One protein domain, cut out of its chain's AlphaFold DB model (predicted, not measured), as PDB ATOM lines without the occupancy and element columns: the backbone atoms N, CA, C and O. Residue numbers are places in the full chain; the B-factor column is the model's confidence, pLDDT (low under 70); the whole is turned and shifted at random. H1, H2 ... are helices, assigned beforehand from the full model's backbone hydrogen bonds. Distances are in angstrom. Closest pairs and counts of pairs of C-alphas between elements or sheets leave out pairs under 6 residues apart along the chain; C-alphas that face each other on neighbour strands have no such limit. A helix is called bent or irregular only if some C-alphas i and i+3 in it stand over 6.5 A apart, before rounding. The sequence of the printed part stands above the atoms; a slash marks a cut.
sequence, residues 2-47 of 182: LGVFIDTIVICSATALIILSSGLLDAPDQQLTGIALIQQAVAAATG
ATOM      1  N   LEU A   2      18.241 -36.365 -12.496       86.88
ATOM      2  CA  LEU A   2      18.759 -36.592 -11.134       86.88
ATOM      3  C   LEU A   2      19.393 -35.343 -10.489       86.88
ATOM      4  O   LEU A   2      19.163 -35.101  -9.315       86.88
ATOM      5  N   GLY A   3      20.103 -34.510 -11.259       86.62
ATOM      6  CA  GLY A   3      20.692 -33.266 -10.740       86.62
ATOM      7  C   GLY A   3      19.674 -32.310 -10.101       86.62
ATOM      8  O   GLY A   3      19.886 -31.876  -8.978       86.62
ATOM      9  N   VAL A   4      18.538 -32.054 -10.765       89.50
ATOM     10  CA  VAL A   4      17.467 -31.180 -10.236       89.50
ATOM     11  C   VAL A   4      16.831 -31.786  -8.987       89.50
ATOM     12  O   VAL A   4      16.540 -31.080  -8.030       89.50
ATOM     13  N   PHE A   5      16.646 -33.109  -8.967       91.81
ATOM     14  CA  PHE A   5      16.123 -33.798  -7.792       91.81
ATOM     15  C   PHE A   5      17.043 -33.620  -6.575       91.81
ATOM     16  O   PHE A   5      16.570 -33.261  -5.501       91.81
ATOM     17  N   ILE A   6      18.351 -33.825  -6.741       92.38
ATOM     18  CA  ILE A   6      19.313 -33.654  -5.647       92.38
ATOM     19  C   ILE A   6      19.353 -32.195  -5.174       92.38
ATOM     20  O   ILE A   6      19.259 -31.951  -3.975       92.38
ATOM     21  N   ASP A   7      19.428 -31.231  -6.089       90.00
ATOM     22  CA  ASP A   7      19.495 -29.809  -5.739       90.00
ATOM     23  C   ASP A   7      18.227 -29.325  -5.015       90.00
ATOM     24  O   ASP A   7      18.279 -28.839  -3.887       90.00
ATOM     25  N   THR A   8      17.056 -29.536  -5.617       92.19
ATOM     26  CA  THR A   8      15.806 -28.964  -5.101       92.19
ATOM     27  C   THR A   8      15.201 -29.785  -3.964       92.19
ATOM     28  O   THR A   8      14.775 -29.219  -2.959       92.19
ATOM     29  N   ILE A   9      15.140 -31.115  -4.092       94.25
ATOM     30  CA  ILE A   9      14.451 -31.952  -3.098       94.25
ATOM     31  C   ILE A   9      15.358 -32.259  -1.915       94.25
ATOM     32  O   ILE A   9      14.885 -32.221  -0.782       94.25
ATOM     33  N   VAL A  10      16.638 -32.551  -2.146       92.69
ATOM     34  CA  VAL A  10      17.543 -32.951  -1.060       92.69
ATOM     35  C   VAL A  10      18.218 -31.730  -0.440       92.69
ATOM     36  O   VAL A  10      18.055 -31.491   0.755       92.69
ATOM     37  N   ILE A  11      18.942 -30.936  -1.233       90.69
ATOM     38  CA  ILE A  11      19.809 -29.867  -0.710       90.69
ATOM     39  C   ILE A  11      18.991 -28.664  -0.216       90.69
ATOM     40  O   ILE A  11      19.151 -28.241   0.935       90.69
ATOM     41  N   CYS A  12      18.085 -28.129  -1.040       92.25
ATOM     42  CA  CYS A  12      17.263 -26.974  -0.656       92.25
ATOM     43  C   CYS A  12      16.320 -27.295   0.511       92.25
ATOM     44  O   CYS A  12      16.242 -26.511   1.458       92.25
ATOM     45  N   SER A  13      15.667 -28.462   0.509       93.81
ATOM     46  CA  SER A  13      14.796 -28.865   1.624       93.81
ATOM     47  C   SER A  13      15.571 -29.068   2.925       93.81
ATOM     48  O   SER A  13      15.120 -28.611   3.972       93.81
ATOM     49  N   ALA A  14      16.750 -29.703   2.884       91.81
ATOM     50  CA  ALA A  14      17.586 -29.857   4.075       91.81
ATOM     51  C   ALA A  14      18.009 -28.493   4.641       91.81
ATOM     52  O   ALA A  14      17.908 -28.265   5.844       91.81
ATOM     53  N   THR A  15      18.404 -27.558   3.772       90.44
ATOM     54  CA  THR A  15      18.759 -26.190   4.181       90.44
ATOM     55  C   THR A  15      17.565 -25.473   4.815       90.44
ATOM     56  O   THR A  15      17.706 -24.862   5.873       90.44
ATOM     57  N   ALA A  16      16.374 -25.592   4.222       91.00
ATOM     58  CA  ALA A  16      15.151 -25.016   4.774       91.00
ATOM     59  C   ALA A  16      14.806 -25.602   6.154       91.00
ATOM     60  O   ALA A  16      14.475 -24.848   7.065       91.00
ATOM     61  N   LEU A  17      14.937 -26.919   6.341       91.31
ATOM     62  CA  LEU A  17      14.713 -27.579   7.632       91.31
ATOM     63  C   LEU A  17      15.716 -27.125   8.703       91.31
ATOM     64  O   LEU A  17      15.327 -26.916   9.851       91.31
ATOM     65  N   ILE A  18      16.986 -26.918   8.341       89.38
ATOM     66  CA  ILE A  18      17.997 -26.373   9.261       89.38
ATOM     67  C   ILE A  18      17.601 -24.959   9.704       89.38
ATOM     68  O   ILE A  18      17.624 -24.657  10.894       89.38
ATOM     69  N   ILE A  19      17.180 -24.102   8.768       89.00
ATOM     70  CA  ILE A  19      16.739 -22.739   9.095       89.00
ATOM     71  C   ILE A  19      15.482 -22.774   9.977       89.00
ATOM     72  O   ILE A  19      15.454 -22.115  11.014       89.00
ATOM     73  N   LEU A  20      14.469 -23.563   9.615       89.31
ATOM     74  CA  LEU A  20      13.211 -23.658  10.366       89.31
ATOM     75  C   LEU A  20      13.401 -24.223  11.778       89.31
ATOM     76  O   LEU A  20      12.773 -23.744  12.714       89.31
ATOM     77  N   SER A  21      14.288 -25.204  11.957       88.38
ATOM     78  CA  SER A  21      14.560 -25.787  13.280       88.38
ATOM     79  C   SER A  21      15.415 -24.899  14.190       88.38
ATOM     80  O   SER A  21      15.457 -25.139  15.393       88.38
ATOM     81  N   SER A  22      16.071 -23.865  13.651       86.00
ATOM     82  CA  SER A  22      16.915 -22.949  14.433       86.00
ATOM     83  C   SER A  22      16.150 -21.927  15.285       86.00
ATOM     84  O   SER A  22      16.760 -21.276  16.130       86.00
ATOM     85  N   GLY A  23      14.845 -21.732  15.049       81.31
ATOM     86  CA  GLY A  23      14.027 -20.718  15.737       81.31
ATOM     87  C   GLY A  23      14.361 -19.260  15.380       81.31
ATOM     88  O   GLY A  23      13.753 -18.336  15.912       81.31
ATOM     89  N   LEU A  24      15.302 -19.021  14.457       81.00
ATOM     90  CA  LEU A  24      15.744 -17.672  14.071       81.00
ATOM     91  C   LEU A  24      14.686 -16.871  13.305       81.00
ATOM     92  O   LEU A  24      14.758 -15.647  13.266       81.00
ATOM     93  N   LEU A  25      13.719 -17.551  12.685       79.62
ATOM     94  CA  LEU A  25      12.626 -16.913  11.946       79.62
ATOM     95  C   LEU A  25      11.562 -16.298  12.870       79.62
ATOM     96  O   LEU A  25      10.817 -15.430  12.424       79.62
ATOM     97  N   ASP A  26      11.518 -16.712  14.140       74.81
ATOM     98  CA  ASP A  26      10.540 -16.233  15.123       74.81
ATOM     99  C   ASP A  26      11.003 -14.949  15.842       74.81
ATOM    100  O   ASP A  26      10.230 -14.331  16.576       74.81
ATOM    101  N   ALA A  27      12.257 -14.527  15.634       68.56
ATOM    102  CA  ALA A  27      12.841 -13.331  16.236       68.56
ATOM    103  C   ALA A  27      12.574 -12.076  15.366       68.56
ATOM    104  O   ALA A  27      13.144 -11.962  14.278       68.56
ATOM    105  N   PRO A  28      11.777 -11.089  15.830       60.09
ATOM    106  CA  PRO A  28      11.391  -9.925  15.018       60.09
ATOM    107  C   PRO A  28      12.546  -8.967  14.683       60.09
ATOM    108  O   PRO A  28      12.493  -8.271  13.671       60.09
ATOM    109  N   ASP A  29      13.587  -8.928  15.523       61.94
ATOM    110  CA  ASP A  29      14.651  -7.912  15.468       61.94
ATOM    111  C   ASP A  29      15.881  -8.316  14.636       61.94
ATOM    112  O   ASP A  29      16.784  -7.504  14.422       61.94
ATOM    113  N   GLN A  30      15.940  -9.549  14.122       62.69
ATOM    114  CA  GLN A  30      17.103 -10.048  13.384       62.69
ATOM    115  C   GLN A  30      16.747 -10.357  11.925       62.69
ATOM    116  O   GLN A  30      16.515 -11.498  11.540       62.69
ATOM    117  N   GLN A  31      16.759  -9.327  11.069       67.06
ATOM    118  CA  GLN A  31      16.646  -9.470   9.607       67.06
ATOM    119  C   GLN A  31      17.932 -10.057   8.988       67.06
ATOM    120  O   GLN A  31      18.588  -9.452   8.136       67.06
ATOM    121  N   LEU A  32      18.335 -11.243   9.436       77.12
ATOM    122  CA  LEU A  32      19.417 -12.001   8.819       77.12
ATOM    123  C   LEU A  32      18.928 -12.566   7.485       77.12
ATOM    124  O   LEU A  32      17.880 -13.199   7.407       77.12
ATOM    125  N   THR A  33      19.705 -12.363   6.424       80.12
ATOM    126  CA  THR A  33      19.373 -12.860   5.083       80.12
ATOM    127  C   THR A  33      20.550 -13.600   4.457       80.12
ATOM    128  O   THR A  33      21.716 -13.381   4.802       80.12
ATOM    129  N   GLY A  34      20.241 -14.509   3.530       82.81
ATOM    130  CA  GLY A  34      21.232 -15.254   2.756       82.81
ATOM    131  C   GLY A  34      22.172 -16.100   3.620       82.81
ATOM    132  O   GLY A  34      21.742 -16.819   4.520       82.81
ATOM    133  N   ILE A  35      23.474 -16.012   3.338       86.19
ATOM    134  CA  ILE A  35      24.509 -16.843   3.977       86.19
ATOM    135  C   ILE A  35      24.585 -16.589   5.490       86.19
ATOM    136  O   ILE A  35      24.791 -17.527   6.256       86.19
ATOM    137  N   ALA A  36      24.365 -15.348   5.938       86.06
ATOM    138  CA  ALA A  36      24.410 -15.003   7.359       86.06
ATOM    139  C   ALA A  36      23.317 -15.722   8.168       86.06
ATOM    140  O   ALA A  36      23.569 -16.138   9.298       86.06
ATOM    141  N   LEU A  37      22.134 -15.921   7.573       88.06
ATOM    142  CA  LEU A  37      21.036 -16.672   8.185       88.06
ATOM    143  C   LEU A  37      21.389 -18.155   8.327       88.06
ATOM    144  O   LEU A  37      21.242 -18.720   9.405       88.06
ATOM    145  N   ILE A  38      21.914 -18.771   7.264       89.06
ATOM    146  CA  ILE A  38      22.331 -20.183   7.286       89.06
ATOM    147  C   ILE A  38      23.441 -20.395   8.319       89.06
ATOM    148  O   ILE A  38      23.411 -21.362   9.074       89.06
ATOM    149  N   GLN A  39      24.398 -19.473   8.397       88.88
ATOM    150  CA  GLN A  39      25.492 -19.553   9.356       88.88
ATOM    151  C   GLN A  39      25.003 -19.504  10.808       88.88
ATOM    152  O   GLN A  39      25.466 -20.276  11.646       88.88
ATOM    153  N   GLN A  40      24.042 -18.633  11.111       87.88
ATOM    154  CA  GLN A  40      23.425 -18.568  12.437       87.88
ATOM    155  C   GLN A  40      22.576 -19.819  12.719       87.88
ATOM    156  O   GLN A  40      22.658 -20.378  13.810       87.88
ATOM    157  N   ALA A  41      21.838 -20.324  11.726       88.69
ATOM    158  CA  ALA A  41      21.013 -21.521  11.876       88.69
ATOM    159  C   ALA A  41      21.853 -22.774  12.162       88.69
ATOM    160  O   ALA A  41      21.545 -23.553  13.061       88.69
ATOM    161  N   VAL A  42      22.968 -22.941  11.449       88.19
ATOM    162  CA  VAL A  42      23.921 -24.032  11.695       88.19
ATOM    163  C   VAL A  42      24.631 -23.849  13.040       88.19
ATOM    164  O   VAL A  42      24.876 -24.834  13.740       88.19
ATOM    165  N   ALA A  43      24.916 -22.606  13.445       88.50
ATOM    166  CA  ALA A  43      25.519 -22.315  14.745       88.50
ATOM    167  C   ALA A  43      24.610 -22.725  15.911       88.50
ATOM    168  O   ALA A  43      25.119 -23.245  16.901       88.50
ATOM    169  N   ALA A  44      23.287 -22.589  15.767       84.38
ATOM    170  CA  ALA A  44      22.328 -23.066  16.764       84.38
ATOM    171  C   ALA A  44      22.417 -24.589  16.996       84.38
ATOM    172  O   ALA A  44      22.195 -25.053  18.110       84.38
ATOM    173  N   ALA A  45      22.792 -25.365  15.971       81.56
ATOM    174  CA  ALA A  45      22.912 -26.823  16.055       81.56
ATOM    175  C   ALA A  45      24.326 -27.331  16.403       81.56
ATOM    176  O   ALA A  45      24.464 -28.393  17.005       81.56
ATOM    177  N   THR A  46      25.386 -26.615  16.005       81.81
ATOM    178  CA  THR A  46      26.787 -27.103  16.074       81.81
ATOM    179  C   THR A  46      27.746 -26.210  16.869       81.81
ATOM    180  O   THR A  46      28.898 -26.587  17.088       81.81
ATOM    181  N   GLY A  47      27.290 -25.043  17.328       81.75
ATOM    182  CA  GLY A  47      28.108 -24.023  17.982       81.75
ATOM    183  C   GLY A  47      28.785 -23.058  16.997       81.75
ATOM    184  O   GLY A  47      29.108 -23.404  15.857       81.75
TER     185      GLY A  47
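Overview. This is residues 2 to 47 of the 182 residues of the protein "Na+/alanine symporter" of Ewingella americana (UniProt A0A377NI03). A long helix, H1, meets the shorter helix H2 with its last turns, making a loose T, and a long loop between them swings out, with residues 26 to 31 sticking out, before folding back into H2. Residues 2 to 14 of H1 stand free and stick out as an arm at one end of the elongated whole. The printed part has 46 residues with two named helices, H1 then H2, and no named strand; its class is all helix. It is loose, with a radius of gyration of the C-alphas of 11.8 A, and spans 39 by 20 by 15 A.

Arrangement. H1, residues 2 to 21, touches H2, residues 35 to 46, with residues 15 to 21 alone, and H2 touches it with residues 37 to 42 alone. Their closest C-alphas, of Ile 19 and Ala 41, are 5.2 A apart. They run the same way at a steep tilt of 68 degrees, only just short of about perpendicular. O i to N i+4 pairs are within hydrogen-bond range in 14 of 16 for H1 and 7 of 8 for H2.

Along the chain. H1 begins at C-alpha 2 (18.759, -36.592, -11.134) and measures 27.0 A; it is neither bent nor irregular, but only just: C-alphas 9 and 12 are 6.2 A apart. H2 measures 16.0 A and ends at C-alpha 46 (26.787, -27.103, 16.074).

Size, cuts and confidence. The two farthest C-alphas, of Leu 2 and Asp 29, are 39.3 A apart. The printed part has no cut. The link from H1 to H2, 13 residues, is long, and residues 27 to 31 have pLDDT under 70.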